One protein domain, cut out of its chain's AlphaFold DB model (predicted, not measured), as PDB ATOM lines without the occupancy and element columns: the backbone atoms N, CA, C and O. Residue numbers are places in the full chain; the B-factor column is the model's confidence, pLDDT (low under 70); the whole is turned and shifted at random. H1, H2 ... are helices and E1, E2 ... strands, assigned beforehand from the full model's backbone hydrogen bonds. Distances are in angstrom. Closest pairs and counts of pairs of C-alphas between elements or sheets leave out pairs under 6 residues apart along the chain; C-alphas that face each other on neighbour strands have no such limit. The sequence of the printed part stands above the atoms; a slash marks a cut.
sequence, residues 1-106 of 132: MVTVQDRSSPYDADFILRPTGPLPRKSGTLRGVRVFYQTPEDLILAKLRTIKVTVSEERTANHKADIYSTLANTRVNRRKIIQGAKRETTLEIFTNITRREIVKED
ATOM      1  N   MET A   1      40.026  38.281 -20.313       56.97
ATOM      2  CA  MET A   1      40.944  37.129 -20.379       56.97
ATOM      3  C   MET A   1      41.326  36.820 -18.953       56.97
ATOM      4  O   MET A   1      41.605  37.764 -18.225       56.97
ATOM      5  N   VAL A   2      41.225  35.562 -18.544       70.88
ATOM      6  CA  VAL A   2      41.547  35.121 -17.185       70.88
ATOM      7  C   VAL A   2      42.608  34.043 -17.315       70.88
ATOM      8  O   VAL A   2      42.352  33.030 -17.960       70.88
ATOM      9  N   THR A   3      43.785  34.278 -16.750       68.50
ATOM     10  CA  THR A   3      44.855  33.280 -16.685       68.50
ATOM     11  C   THR A   3      44.711  32.535 -15.367       68.50
ATOM     12  O   THR A   3      44.721  33.153 -14.303       68.50
ATOM     13  N   VAL A   4      44.531  31.222 -15.438       73.50
ATOM     14  CA  VAL A   4      44.510  30.342 -14.269       73.50
ATOM     15  C   VAL A   4      45.843  29.615 -14.238       73.50
ATOM     16  O   VAL A   4      46.170  28.875 -15.165       73.50
ATOM     17  N   GLN A   5      46.607  29.861 -13.180       66.94
ATOM     18  CA  GLN A   5      47.840  29.132 -12.919       66.94
ATOM     19  C   GLN A   5      47.488  27.807 -12.257       66.94
ATOM     20  O   GLN A   5      46.859  27.790 -11.193       66.94
ATOM     21  N   ASP A   6      47.883  26.705 -12.883       69.75
ATOM     22  CA  ASP A   6      47.847  25.410 -12.227       69.75
ATOM     23  C   ASP A   6      49.048  25.306 -11.278       69.75
ATOM     24  O   ASP A   6      50.189  25.541 -11.663       69.75
ATOM     25  N   ARG A   7      48.794  24.987 -10.006       72.06
ATOM     26  CA  ARG A   7      49.860  24.769  -9.014       72.06
ATOM     27  C   ARG A   7      50.390  23.335  -9.027       72.06
ATOM     28  O   ARG A   7      51.390  23.060  -8.372       72.06
ATOM     29  N   SER A   8      49.701  22.428  -9.722       73.62
ATOM     30  CA  SER A   8      50.015  20.999  -9.775       73.62
ATOM     31  C   SER A   8      50.763  20.575 -11.043       73.62
ATOM     32  O   SER A   8      51.344  19.492 -11.071       73.62
ATOM     33  N   SER A   9      50.808  21.428 -12.070       64.62
ATOM     34  CA  SER A   9      51.540  21.190 -13.315       64.62
ATOM     35  C   SER A   9      52.238  22.472 -13.794       64.62
ATOM     36  O   SER A   9      51.852  23.564 -13.386       64.62
ATOM     37  N   PRO A  10      53.266  22.385 -14.660       64.75
ATOM     38  CA  PRO A  10      53.993  23.559 -15.153       64.75
ATOM     39  C   PRO A  10      53.224  24.356 -16.226       64.75
ATOM     40  O   PRO A  10      53.824  25.176 -16.925       64.75
ATOM     41  N   TYR A  11      51.930  24.091 -16.422       54.97
ATOM     42  CA  TYR A  11      51.139  24.657 -17.511       54.97
ATOM     43  C   TYR A  11      50.153  25.716 -17.006       54.97
ATOM     44  O   TYR A  11      49.405  25.496 -16.058       54.97
ATOM     45  N   ASP A  12      50.108  26.855 -17.702       62.66
ATOM     46  CA  ASP A  12      49.126  27.917 -17.471       62.66
ATOM     47  C   ASP A  12      47.968  27.788 -18.471       62.66
ATOM     48  O   ASP A  12      48.186  27.549 -19.664       62.66
ATOM     49  N   ALA A  13      46.732  27.993 -18.007       59.72
ATOM     50  CA  ALA A  13      45.552  28.013 -18.869       59.72
ATOM     51  C   ALA A  13      45.008  29.440 -19.030       59.72
ATOM     52  O   ALA A  13      44.628  30.092 -18.057       59.72
ATOM     53  N   ASP A  14      44.902  29.909 -20.275       54.69
ATOM     54  CA  ASP A  14      44.308  31.205 -20.609       54.69
ATOM     55  C   ASP A  14      42.861  31.054 -21.092       54.69
ATOM     56  O   ASP A  14      42.581  30.500 -22.159       54.69
ATOM     57  N   PHE A  15      41.918  31.628 -20.344       66.88
ATOM     58  CA  PHE A  15      40.505  31.655 -20.700       66.88
ATOM     59  C   PHE A  15      40.124  32.983 -21.358       66.88
ATOM     60  O   PHE A  15      40.159  34.063 -20.755       66.88
ATOM     61  N   ILE A  16      39.681  32.909 -22.613       66.88
ATOM     62  CA  ILE A  16      39.055  34.036 -23.309       66.88
ATOM     63  C   ILE A  16      37.547  33.958 -23.077       66.88
ATOM     64  O   ILE A  16      36.828  33.230 -23.760       66.88
ATOM     65  N   LEU A  17      37.071  34.733 -22.105       66.12
ATOM     66  CA  LEU A  17      35.650  34.844 -21.795       66.12
ATOM     67  C   LEU A  17      34.980  35.850 -22.734       66.12
ATOM     68  O   LEU A  17      35.471  36.966 -22.922       66.12
ATOM     69  N   ARG A  18      33.845  35.450 -23.309       64.25
ATOM     70  CA  ARG A  18      32.945  36.328 -24.057       64.25
ATOM     71  C   ARG A  18      31.642  36.448 -23.259       64.25
ATOM     72  O   ARG A  18      31.013  35.420 -23.036       64.25
ATOM     73  N   PRO A  19      31.233  37.659 -22.849       66.56
ATOM     74  CA  PRO A  19      30.070  37.834 -21.980       66.56
ATOM     75  C   PRO A  19      28.740  37.494 -22.667       66.56
ATOM     76  O   PRO A  19      27.786  37.139 -21.987       66.56
ATOM     77  N   THR A  20      28.662  37.566 -24.000       67.31
ATOM     78  CA  THR A  20      27.427  37.301 -24.751       67.31
ATOM     79  C   THR A  20      27.679  36.633 -26.104       67.31
ATOM     80  O   THR A  20      28.572  37.020 -26.860       67.31
ATOM     81  N   GLY A  21      26.838  35.649 -26.434       69.50
ATOM     82  CA  GLY A  21      26.777  34.994 -27.743       69.50
ATOM     83  C   GLY A  21      27.871  33.947 -28.016       69.50
ATOM     84  O   GLY A  21      28.906  33.910 -27.346       69.50
ATOM     85  N   PRO A  22      27.668  33.082 -29.027       66.00
ATOM     86  CA  PRO A  22      28.641  32.060 -29.391       66.00
ATOM     87  C   PRO A  22      29.927  32.685 -29.943       66.00
ATOM     88  O   PRO A  22      29.924  33.751 -30.569       66.00
ATOM     89  N   LEU A  23      31.055  32.001 -29.738       64.75
ATOM     90  CA  LEU A  23      32.294  32.325 -30.440       64.75
ATOM     91  C   LEU A  23      32.076  32.094 -31.948       64.75
ATOM     92  O   LEU A  23      31.615  31.010 -32.311       64.75
ATOM     93  N   PRO A  24      32.411  33.059 -32.827       65.44
ATOM     94  CA  PRO A  24      32.381  32.862 -34.264       65.44
ATOM     95  C   PRO A  24      33.348  31.730 -34.579       65.44
ATOM     96  O   PRO A  24      34.554  31.808 -34.340       65.44
ATOM     97  N   ARG A  25      32.767  30.629 -35.029       70.12
ATOM     98  CA  ARG A  25      33.439  29.368 -35.286       70.12
ATOM     99  C   ARG A  25      33.030  28.932 -36.677       70.12
ATOM    100  O   ARG A  25      31.845  28.914 -36.999       70.12
ATOM    101  N   LYS A  26      34.010  28.572 -37.493       71.62
ATOM    102  CA  LYS A  26      33.772  27.875 -38.747       71.62
ATOM    103  C   LYS A  26      33.731  26.386 -38.431       71.62
ATOM    104  O   LYS A  26      34.700  25.843 -37.903       71.62
ATOM    105  N   SER A  27      32.603  25.740 -38.691       75.81
ATOM    106  CA  SER A  27      32.508  24.286 -38.604       75.81
ATOM    107  C   SER A  27      33.404  23.649 -39.664       75.81
ATOM    108  O   SER A  27      33.533  24.147 -40.784       75.81
ATOM    109  N   GLY A  28      34.034  22.538 -39.309       76.12
ATOM    110  CA  GLY A  28      34.740  21.697 -40.258       76.12
ATOM    111  C   GLY A  28      35.049  20.337 -39.660       76.12
ATOM    112  O   GLY A  28      34.573  19.995 -38.577       76.12
ATOM    113  N   THR A  29      35.846  19.559 -40.379       80.88
ATOM    114  CA  THR A  29      36.157  18.184 -39.996       80.88
ATOM    115  C   THR A  29      37.663  17.994 -40.058       80.88
ATOM    116  O   THR A  29      38.280  18.311 -41.074       80.88
ATOM    117  N   LEU A  30      38.262  17.501 -38.975       71.06
ATOM    118  CA  LEU A  30      39.666  17.097 -38.932       71.06
ATOM    119  C   LEU A  30      39.697  15.601 -38.627       71.06
ATOM    120  O   LEU A  30      39.196  15.185 -37.586       71.06
ATOM    121  N   ARG A  31      40.243  14.787 -39.540       78.06
ATOM    122  CA  ARG A  31      40.325  13.318 -39.391       78.06
ATOM    123  C   ARG A  31      38.998  12.656 -38.963       78.06
ATOM    124  O   ARG A  31      38.975  11.807 -38.083       78.06
ATOM    125  N   GLY A  32      37.881  13.076 -39.562       79.19
ATOM    126  CA  GLY A  32      36.548  12.522 -39.281       79.19
ATOM    127  C   GLY A  32      35.844  13.087 -38.040       79.19
ATOM    128  O   GLY A  32      34.650  12.860 -37.872       79.19
ATOM    129  N   VAL A  33      36.526  13.884 -37.211       78.06
ATOM    130  CA  VAL A  33      35.930  14.523 -36.030       78.06
ATOM    131  C   VAL A  33      35.438  15.922 -36.386       78.06
ATOM    132  O   VAL A  33      36.166  16.715 -36.991       78.06
ATOM    133  N   ARG A  34      34.197  16.244 -35.998       70.75
ATOM    134  CA  ARG A  34      33.644  17.595 -36.147       70.75
ATOM    135  C   ARG A  34      34.403  18.542 -35.222       70.75
ATOM    136  O   ARG A  34      34.363  18.400 -34.003       70.75
ATOM    137  N   VAL A  35      35.059  19.528 -35.813       77.94
ATOM    138  CA  VAL A  35      35.829  20.544 -35.102       77.94
ATOM    139  C   VAL A  35      35.341  21.936 -35.473       77.94
ATOM    140  O   VAL A  35      34.681  22.160 -36.491       77.94
ATOM    141  N   PHE A  36      35.667  22.891 -34.614       70.69
ATOM    142  CA  PHE A  36      35.353  24.293 -34.811       70.69
ATOM    143  C   PHE A  36      36.650  25.081 -34.929       70.69
ATOM    144  O   PHE A  36      37.430  25.140 -33.982       70.69
ATOM    145  N   TYR A  37      36.860  25.714 -36.078       74.44
ATOM    146  CA  TYR A  37      38.010  26.575 -36.322       74.44
ATOM    147  C   TYR A  37      37.649  28.031 -36.027       74.44
ATOM    148  O   TYR A  37      36.554  28.488 -36.363       74.44
ATOM    149  N   GLN A  38      38.568  28.790 -35.433       79.25
ATOM    150  CA  GLN A  38      38.473  30.250 -35.487       79.25
ATOM    151  C   GLN A  38      38.795  30.733 -36.898       79.25
ATOM    152  O   GLN A  38      39.578  30.111 -37.617       79.25
ATOM    153  N   THR A  39      38.199  31.858 -37.298       86.31
ATOM    154  CA  THR A  39      38.666  32.532 -38.512       86.31
ATOM    155  C   THR A  39      40.082  33.072 -38.279       86.31
ATOM    156  O   THR A  39      40.402  33.436 -37.142       86.31
ATOM    157  N   PRO A  40      40.940  33.147 -39.311       87.81
ATOM    158  CA  PRO A  40      42.283  33.708 -39.174       87.81
ATOM    159  C   PRO A  40      42.282  35.115 -38.565       87.81
ATOM    160  O   PRO A  40      43.136  35.439 -37.745       87.81
ATOM    161  N   GLU A  41      41.291  35.945 -38.908       91.25
ATOM    162  CA  GLU A  41      41.146  37.283 -38.334       91.25
ATOM    163  C   GLU A  41      40.844  37.228 -36.836       91.25
ATOM    164  O   GLU A  41      41.445  37.972 -36.064       91.25
ATOM    165  N   ASP A  42      39.938  36.342 -36.415       88.25
ATOM    166  CA  ASP A  42      39.584  36.204 -35.001       88.25
ATOM    167  C   ASP A  42      40.755  35.616 -34.192       88.25
ATOM    168  O   ASP A  42      40.963  36.019 -33.046       88.25
ATOM    169  N   LEU A  43      41.555  34.731 -34.801       89.50
ATOM    170  CA  LEU A  43      42.782  34.196 -34.209       89.50
ATOM    171  C   LEU A  43      43.841  35.292 -34.018       89.50
ATOM    172  O   LEU A  43      44.453  35.378 -32.953       89.50
ATOM    173  N   ILE A  44      44.035  36.160 -35.016       91.38
ATOM    174  CA  ILE A  44      44.949  37.307 -34.914       91.38
ATOM    175  C   ILE A  44      44.494  38.249 -33.795       91.38
ATOM    176  O   ILE A  44      45.302  38.620 -32.947       91.38
ATOM    177  N   LEU A  45      43.204  38.595 -33.738       92.50
ATOM    178  CA  LEU A  45      42.652  39.442 -32.673       92.50
ATOM    179  C   LEU A  45      42.814  38.802 -31.286       92.50
ATOM    180  O   LEU A  45      43.196  39.474 -30.329       92.50
ATOM    181  N   ALA A  46      42.600  37.489 -31.170       89.69
ATOM    182  CA  ALA A  46      42.865  36.756 -29.937       89.69
ATOM    183  C   ALA A  46      44.328  36.892 -29.499       89.69
ATOM    184  O   ALA A  46      44.570  37.296 -28.364       89.69
ATOM    185  N   LYS A  47      45.287  36.668 -30.404       90.94
ATOM    186  CA  LYS A  47      46.718  36.814 -30.101       90.94
ATOM    187  C   LYS A  47      47.099  38.248 -29.737       90.94
ATOM    188  O   LYS A  47      47.897  38.439 -28.829       90.94
ATOM    189  N   LEU A  48      46.509  39.261 -30.374       92.31
ATOM    190  CA  LEU A  48      46.734  40.665 -30.012       92.31
ATOM    191  C   LEU A  48      46.256  40.987 -28.589       92.31
ATOM    192  O   LEU A  48      46.942  41.706 -27.864       92.31
ATOM    193  N   ARG A  49      45.106  40.442 -28.173       91.12
ATOM    194  CA  ARG A  49      44.626  40.570 -26.787       91.12
ATOM    195  C   ARG A  49      45.543  39.859 -25.806       91.12
ATOM    196  O   ARG A  49      45.827  40.426 -24.760       91.12
ATOM    197  N   THR A  50      46.021  38.667 -26.154       88.19
ATOM    198  CA  THR A  50      46.993  37.945 -25.330       88.19
ATOM    199  C   THR A  50      48.259  38.775 -25.157       88.19
ATOM    200  O   THR A  50      48.609  39.096 -24.032       88.19
ATOM    201  N   ILE A  51      48.855  39.268 -26.250       89.06
ATOM    202  CA  ILE A  51      50.035  40.151 -26.217       89.06
ATOM    203  C   ILE A  51      49.816  41.379 -25.321       89.06
ATOM    204  O   ILE A  51      50.737  41.798 -24.633       89.06
ATOM    205  N   LYS A  52      48.611  41.963 -25.314       87.69
ATOM    206  CA  LYS A  52      48.292  43.115 -24.459       87.69
ATOM    207  C   LYS A  52      48.345  42.786 -22.958       87.69
ATOM    208  O   LYS A  52      48.602  43.683 -22.163       87.69
ATOM    209  N   VAL A  53      48.045  41.547 -22.570       85.38
ATOM    210  CA  VAL A  53      47.920  41.119 -21.163       85.38
ATOM    211  C   VAL A  53      49.159  40.349 -20.687       85.38
ATOM    212  O   VAL A  53      49.441  40.303 -19.492       85.38
ATOM    213  N   THR A  54      49.927  39.755 -21.600       82.44
ATOM    214  CA  THR A  54      51.150  39.016 -21.282       82.44
ATOM    215  C   THR A  54      52.299  39.966 -20.932       82.44
ATOM    216  O   THR A  54      52.695  40.798 -21.739       82.44
ATOM    217  N   VAL A  55      52.878  39.796 -19.740       74.12
ATOM    218  CA  VAL A  55      53.976  40.640 -19.223       74.12
ATOM    219  C   VAL A  55      55.358  40.218 -19.757       74.12
ATOM    220  O   VAL A  55      56.253  41.045 -19.883       74.12
ATOM    221  N   SER A  56      55.550  38.937 -20.096       80.12
ATOM    222  CA  SER A  56      56.845  38.404 -20.557       80.12
ATOM    223  C   SER A  56      57.074  38.629 -22.056       80.12
ATOM    224  O   SER A  56      56.279  38.188 -22.894       80.12
ATOM    225  N   GLU A  57      58.203  39.251 -22.414       75.31
ATOM    226  CA  GLU A  57      58.593  39.470 -23.812       75.31
ATOM    227  C   GLU A  57      58.801  38.164 -24.590       75.31
ATOM    228  O   GLU A  57      58.403  38.079 -25.755       75.31
ATOM    229  N   GLU A  58      59.355  37.135 -23.943       77.12
ATOM    230  CA  GLU A  58      59.584  35.814 -24.538       77.12
ATOM    231  C   GLU A  58      58.258  35.140 -24.910       77.12
ATOM    232  O   GLU A  58      58.056  34.732 -26.056       77.12
ATOM    233  N   ARG A  59      57.285  35.132 -23.986       73.88
ATOM    234  CA  ARG A  59      55.933  34.607 -24.255       73.88
ATOM    235  C   ARG A  59      55.233  35.406 -25.361       73.88
ATOM    236  O   ARG A  59      54.520  34.853 -26.198       73.88
ATOM    237  N   THR A  60      55.505  36.707 -25.431       85.06
ATOM    238  CA  THR A  60      54.973  37.591 -26.472       85.06
ATOM    239  C   THR A  60      55.578  37.307 -27.857       85.06
ATOM    240  O   THR A  60      54.918  37.530 -28.877       85.06
ATOM    241  N   ALA A  61      56.819  36.813 -27.933       84.50
ATOM    242  CA  ALA A  61      57.508  36.531 -29.193       84.50
ATOM    243  C   ALA A  61      56.807  35.435 -30.007       84.50
ATOM    244  O   ALA A  61      56.594  35.616 -31.208       84.50
ATOM    245  N   ASN A  62      56.353  34.366 -29.346       85.50
ATOM    246  CA  ASN A  62      55.607  33.279 -29.988       85.50
ATOM    247  C   ASN A  62      54.291  33.787 -30.594       85.50
ATOM    248  O   ASN A  62      53.998  33.547 -31.763       85.50
ATOM    249  N   HIS A  63      53.540  34.601 -29.846       88.12
ATOM    250  CA  HIS A  63      52.308  35.203 -30.358       88.12
ATOM    251  C   HIS A  63      52.551  36.128 -31.556       88.12
ATOM    252  O   HIS A  63      51.760  36.125 -32.501       88.12
ATOM    253  N   LYS A  64      53.649  36.897 -31.548       89.81
ATOM    254  CA  LYS A  64      54.055  37.719 -32.695       89.81
ATOM    255  C   LYS A  64      54.376  36.838 -33.906       89.81
ATOM    256  O   LYS A  64      53.844  37.103 -34.979       89.81
ATOM    257  N   ALA A  65      55.195  35.797 -33.734       86.88
ATOM    258  CA  ALA A  65      55.577  34.858 -34.794       86.88
ATOM    259  C   ALA A  65      54.354  34.205 -35.456       86.88
ATOM    260  O   ALA A  65      54.257  34.171 -36.683       86.88
ATOM    261  N   ASP A  66      53.375  33.786 -34.657       87.94
ATOM    262  CA  ASP A  66      52.138  33.200 -35.169       87.94
ATOM    263  C   ASP A  66      51.295  34.196 -35.977       87.94
ATOM    264  O   ASP A  66      50.723  33.834 -37.011       87.94
ATOM    265  N   ILE A  67      51.207  35.457 -35.526       91.12
ATOM    266  CA  ILE A  67      50.513  36.518 -36.271       91.12
ATOM    267  C   ILE A  67      51.199  36.725 -37.626       91.12
ATOM    268  O   ILE A  67      50.504  36.755 -38.640       91.12
ATOM    269  N   TYR A  68      52.535  36.803 -37.666       88.81
ATOM    270  CA  TYR A  68      53.278  36.929 -38.927       88.81
ATOM    271  C   TYR A  68      53.019  35.749 -39.860       88.81
ATOM    272  O   TYR A  68      52.663  35.948 -41.017       88.81
ATOM    273  N   SER A  69      53.147  34.520 -39.356       85.81
ATOM    274  CA  SER A  69      52.927  33.320 -40.167       85.81
ATOM    275  C   SER A  69      51.510  33.282 -40.743       85.81
ATOM    276  O   SER A  69      51.323  32.981 -41.922       85.81
ATOM    277  N   THR A  70      50.508  33.672 -39.952       87.69
ATOM    278  CA  THR A  70      49.118  33.743 -40.418       87.69
ATOM    279  C   THR A  70      48.947  34.801 -41.511       87.69
ATOM    280  O   THR A  70      48.322  34.520 -42.530       87.69
ATOM    281  N   LEU A  71      49.516  35.998 -41.331       88.38
ATOM    282  CA  LEU A  71      49.443  37.087 -42.313       88.38
ATOM    283  C   LEU A  71      50.163  36.761 -43.629       88.38
ATOM    284  O   LEU A  71      49.692  37.182 -44.683       88.38
ATOM    285  N   ALA A  72      51.278  36.031 -43.564       85.12
ATOM    286  CA  ALA A  72      52.077  35.660 -44.728       85.12
ATOM    287  C   ALA A  72      51.460  34.499 -45.524       85.12
ATOM    288  O   ALA A  72      51.486  34.509 -46.751       85.12
ATOM    289  N   ASN A  73      50.896  33.504 -44.832       84.00
ATOM    290  CA  ASN A  73      50.476  32.245 -45.458       84.00
ATOM    291  C   ASN A  73      48.964  32.130 -45.678       84.00
ATOM    292  O   ASN A  73      48.512  31.229 -46.381       84.00
ATOM    293  N   THR A  74      48.159  33.000 -45.066       84.94
ATOM    294  CA  THR A  74      46.696  32.915 -45.134       84.94
ATOM    295  C   THR A  74      46.103  34.204 -45.678       84.94
ATOM    296  O   THR A  74      46.428  35.303 -45.233       84.94
ATOM    297  N   ARG A  75      45.164  34.085 -46.622       86.50
ATOM    298  CA  ARG A  75      44.398  35.240 -47.095       86.50
ATOM    299  C   ARG A  75      43.476  35.720 -45.978       86.50
ATOM    300  O   ARG A  75      42.533  35.022 -45.618       86.50
ATOM    301  N   VAL A  76      43.734  36.922 -45.469       88.38
ATOM    302  CA  VAL A  76      42.947  37.536 -44.395       88.38
ATOM    303  C   VAL A  76      42.311  38.855 -44.820       88.38
ATOM    304  O   VAL A  76      42.863  39.625 -45.610       88.38
ATOM    305  N   ASN A  77      41.160  39.173 -44.240       91.31
ATOM    306  CA  ASN A  77      40.525  40.475 -44.359       91.31
ATOM    307  C   ASN A  77      41.187  41.478 -43.397       91.31
ATOM    308  O   ASN A  77      40.763  41.659 -42.251       91.31
ATOM    309  N   ARG A  78      42.215  42.183 -43.888       90.25
ATOM    310  CA  ARG A  78      42.941  43.206 -43.110       90.25
ATOM    311  C   ARG A  78      42.024  44.299 -42.550       90.25
ATOM    312  O   ARG A  78      42.248  44.758 -41.433       90.25
ATOM    313  N   ARG A  79      40.959  44.685 -43.264       91.12
ATOM    314  CA  ARG A  79      39.996  45.693 -42.783       91.12
ATOM    315  C   ARG A  79      39.250  45.208 -41.539       91.12
ATOM    316  O   ARG A  79      39.113  45.981 -40.591       91.12
ATOM    317  N   LYS A  80      38.824  43.938 -41.513       91.94
ATOM    318  CA  LYS A  80      38.188  43.314 -40.338       91.94
ATOM    319  C   LYS A  80      39.143  43.307 -39.139       91.94
ATOM    320  O   LYS A  80      38.730  43.679 -38.043       91.94
ATOM    321  N   ILE A  81      40.417  42.968 -39.353       92.81
ATOM    322  CA  ILE A  81      41.440  42.966 -38.294       92.81
ATOM    323  C   ILE A  81      41.670  44.380 -37.751       92.81
ATOM    324  O   ILE A  81      41.626  44.575 -36.543       92.81
ATOM    325  N   ILE A  82      41.845  45.386 -38.614       92.94
ATOM    326  CA  ILE A  82      42.054  46.782 -38.187       92.94
ATOM    327  C   ILE A  82      40.859  47.293 -37.375       92.94
ATOM    328  O   ILE A  82      41.040  47.920 -36.333       92.94
ATOM    329  N   GLN A  83      39.631  47.025 -37.828       94.06
ATOM    330  CA  GLN A  83      38.426  47.418 -37.095       94.06
ATOM    331  C   GLN A  83      38.315  46.695 -35.746       94.06
ATOM    332  O   GLN A  83      37.986  47.331 -34.747       94.06
ATOM    333  N   GLY A  84      38.621  45.396 -35.698       92.62
ATOM    334  CA  GLY A  84      38.661  44.626 -34.454       92.62
ATOM    335  C   GLY A  84      39.716  45.150 -33.480       92.62
ATOM    336  O   GLY A  84      39.402  45.434 -32.330       92.62
ATOM    337  N   ALA A  85      40.935  45.394 -33.960       93.00
ATOM    338  CA  ALA A  85      42.036  45.895 -33.146       93.00
ATOM    339  C   ALA A  85      41.766  47.312 -32.609       93.00
ATOM    340  O   ALA A  85      42.175  47.640 -31.499       93.00
ATOM    341  N   LYS A  86      41.028  48.150 -33.355       93.06
ATOM    342  CA  LYS A  86      40.513  49.433 -32.845       93.06
ATOM    343  C   LYS A  86      39.542  49.227 -31.683       93.06
ATOM    344  O   LYS A  86      39.738  49.826 -30.631       93.06
ATOM    345  N   ARG A  87      38.530  48.368 -31.858       92.38
ATOM    346  CA  ARG A  87      37.523  48.072 -30.819       92.38
ATOM    347  C   ARG A  87      38.150  47.507 -29.547       92.38
ATOM    348  O   ARG A  87      37.697  47.816 -28.456       92.38
ATOM    349  N   GLU A  88      39.194  46.701 -29.692       90.56
ATOM    350  CA  GLU A  88      39.884  46.052 -28.575       90.56
ATOM    351  C   GLU A  88      41.073  46.864 -28.042       90.56
ATOM    352  O   GLU A  88      41.760  46.409 -27.127       90.56
ATOM    353  N   THR A  89      41.315  48.082 -28.548       93.19
ATOM    354  CA  THR A  89      42.459  48.947 -28.182       93.19
ATOM    355  C   THR A  89      43.818  48.235 -28.294       93.19
ATOM    356  O   THR A  89      44.688  48.368 -27.438       93.19
ATOM    357  N   THR A  90      43.992  47.443 -29.352       93.50
ATOM    358  CA  THR A  90      45.220  46.701 -29.698       93.50
ATOM    359  C   THR A  90      45.789  47.114 -31.061       93.50
ATOM    360  O   THR A  90      46.727  46.492 -31.564       93.50
ATOM    361  N   LEU A  91      45.251  48.178 -31.675       92.62
ATOM    362  CA  LEU A  91      45.678  48.654 -32.996       92.62
ATOM    363  C   LEU A  91      47.173  48.988 -33.044       92.62
ATOM    364  O   LEU A  91      47.831  48.679 -34.034       92.62
ATOM    365  N   GLU A  92      47.714  49.603 -31.996       90.44
ATOM    366  CA  GLU A  92      49.128  49.968 -31.943       90.44
ATOM    367  C   GLU A  92      50.030  48.728 -31.949       90.44
ATOM    368  O   GLU A  92      50.982  48.661 -32.722       90.44
ATOM    369  N   ILE A  93      49.668  47.694 -31.182       90.38
ATOM    370  CA  ILE A  93      50.367  46.403 -31.159       90.38
ATOM    371  C   ILE A  93      50.362  45.789 -32.562       90.38
ATOM    372  O   ILE A  93      51.412  45.412 -33.084       90.38
ATOM    373  N   PHE A  94      49.192  45.741 -33.203       92.31
ATOM    374  CA  PHE A  94      49.058  45.229 -34.566       92.31
ATOM    375  C   PHE A  94      49.889  46.031 -35.575       92.31
ATOM    376  O   PHE A  94      50.564  45.458 -36.432       92.31
ATOM    377  N   THR A  95      49.885  47.358 -35.455       90.44
ATOM    378  CA  THR A  95      50.657  48.255 -36.320       90.44
ATOM    379  C   THR A  95      52.154  48.064 -36.111       90.44
ATOM    380  O   THR A  95      52.892  48.041 -37.081       90.44
ATOM    381  N   ASN A  96      52.619  47.864 -34.878       89.00
ATOM    382  CA  ASN A  96      54.032  47.632 -34.573       89.00
ATOM    383  C   ASN A  96      54.538  46.283 -35.099       89.00
ATOM    384  O   ASN A  96      55.684  46.186 -35.541       89.00
ATOM    385  N   ILE A  97      53.686  45.255 -35.090       87.88
ATOM    386  CA  ILE A  97      53.982  43.952 -35.700       87.88
ATOM    387  C   ILE A  97      54.075  44.123 -37.223       87.88
ATOM    388  O   ILE A  97      55.098  43.827 -37.830       87.88
ATOM    389  N   THR A  98      53.056  44.715 -37.844       84.06
ATOM    390  CA  THR A  98      53.003  44.882 -39.307       84.06
ATOM    391  C   THR A  98      54.000  45.918 -39.856       84.06
ATOM    392  O   THR A  98      54.488  45.769 -40.973       84.06
ATOM    393  N   ARG A  99      54.409  46.932 -39.077       74.25
ATOM    394  CA  ARG A  99      55.428  47.932 -39.475       74.25
ATOM    395  C   ARG A  99      56.791  47.316 -39.771       74.25
ATOM    396  O   ARG A  99      57.534  47.864 -40.584       74.25
ATOM    397  N   ARG A 100      57.139  46.199 -39.121       55.91
ATOM    398  CA  ARG A 100      58.417  45.504 -39.355       55.91
ATOM    399  C   ARG A 100      58.481  44.812 -40.725       55.91
ATOM    400  O   ARG A 100      59.585  44.467 -41.140       55.91
ATOM    401  N   GLU A 101      57.359  44.665 -41.433       50.38
ATOM    402  CA  GLU A 101      57.319  44.182 -42.825       50.38
ATOM    403  C   GLU A 101      57.741  45.289 -43.804       50.38
ATOM    404  O   GLU A 101      58.628  45.065 -44.623       50.38
ATOM    405  N   ILE A 102      57.245  46.520 -43.614       46.09
ATOM    406  CA  ILE A 102      57.574  47.674 -44.474       46.09
ATOM    407  C   ILE A 102      59.080  47.965 -44.442       46.09
ATOM    408  O   ILE A 102      59.700  48.161 -45.478       46.09
ATOM    409  N   VAL A 103      59.714  47.938 -43.265       48.31
ATOM    410  CA  VAL A 103      61.149  48.263 -43.143       48.31
ATOM    411  C   VAL A 103      62.054  47.159 -43.704       48.31
ATOM    412  O   VAL A 103      63.171  47.453 -44.129       48.31
ATOM    413  N   LYS A 104      61.618  45.892 -43.699       45.91
ATOM    414  CA  LYS A 104      62.399  44.796 -44.290       45.91
ATOM    415  C   LYS A 104      62.307  44.830 -45.811       45.91
ATOM    416  O   LYS A 104      63.362  44.846 -46.436       45.91
ATOM    417  N   GLU A 105      61.101  44.939 -46.377       45.88
ATOM    418  CA  GLU A 105      60.887  45.040 -47.829       45.88
ATOM    419  C   GLU A 105      61.588  46.268 -48.421       45.88
ATOM    420  O   GLU A 105      62.374  46.125 -49.360       45.88
ATOM    421  N   ASP A 106      61.428  47.440 -47.799       45.72
ATOM    422  CA  ASP A 106      61.994  48.716 -48.256       45.72
ATOM    423  C   ASP A 106      63.538  48.747 -48.171       45.72
ATOM    424  O   ASP A 106      64.208  49.368 -48.995       45.72
TER     425      ASP A 106
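Overview. This is residues 1 to 106 of the 132 residues of an uncharacterized protein of archaeon 13_1_20CM_2_54_9 (UniProt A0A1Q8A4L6). Helix H1 stands in the middle of a small group of helices, with H2 folded back along one side of it and H3 on another side, while H4 meets H1 near its own beginning, with residues 93 to 94, and runs on past H2 and away from H1 to its end at residue 106. Two small two-stranded hairpins, E1 with E2 and E3 with E4, lie apart from each other on one side of these helices, and residues 6 to 11 stick out at the tip of the first. The printed part has 106 residues with four named strands followed by four named helices, in the order E1 E2 E3 E4 H1 H2 H3 H4; both sheets are antiparallel pairs, and the class is mixed, helices and strands. The whole is only just compact, close to loose, with a radius of gyration of the C-alphas of 15.4 A, and spans 46 by 34 by 29 A.

Along the chain. E1, residues 2 to 5, begins at C-alpha 2 (41.547, 35.121, -17.185), and E2 is residues 12 to 15. E3, residues 26 to 30, and E4, residues 33 to 37, are 12.3 A and 12.2 A long. H1, residues 40 to 53, is 20.3 A long and begins at C-alpha 40 (42.283, 33.708, -39.174). H2, residues 57 to 73, measures 24.2 A, and H3, residues 78 to 87, 14.3 A. H4, residues 91 to 106, is 22.3 A long and ends at C-alpha 106 (61.994, 48.716, -48.256).

Arrangement. The hairpin E1 and E2 is antiparallel, with N 2 and O 15 at 2.9 A, within hydrogen-bond range. The hairpin E3 and E4 is antiparallel too, with N 28 and O 35 at 2.9 A. E1 and E2 are apart from the four helices. H1 and H2 form a helical hairpin and touch at a shallow tilt of 15 degrees, opposite ways; their closest C-alphas, Ile 51 and Thr 60, are 5.6 A apart. H3 touches H1, the same way, at a shallow tilt of 34 degrees, only just short of steep, the closest C-alphas being Glu 41 and Ile 81 at 5.7 A. H2 and H3 are apart. With residues 93 to 94 alone H4 touches H1, opposite ways, at a steep tilt of 69 degrees, only just short of about perpendicular; the closest C-alphas are Leu 48 and Phe 94, 6.9 A. H4 only just touches H2, with 3 pairs of C-alphas within 8 A, the closest Lys 64 and Ile 97 at 6.9 A. H3 and H4 touch only at the corner, and only just, with 3 such pairs, the closest Ala 85 and Leu 91 at 4.6 A. Every O i to N i+4 pair is within hydrogen-bond range in H1 and H3, against 11 of 13 in H2 and 8 of 12 in H4.

Size, cuts and confidence. The C-alphas farthest apart, Ser 8 and Asp 106, are 48.9 A apart. The printed part has no cut and no long link; E1 to E2 and E2 to E3 are short, the others tight. The mean pLDDT of the printed part is 78.6, and 27 residues are under 70, among them residues 9 to 24 and 100 to 106.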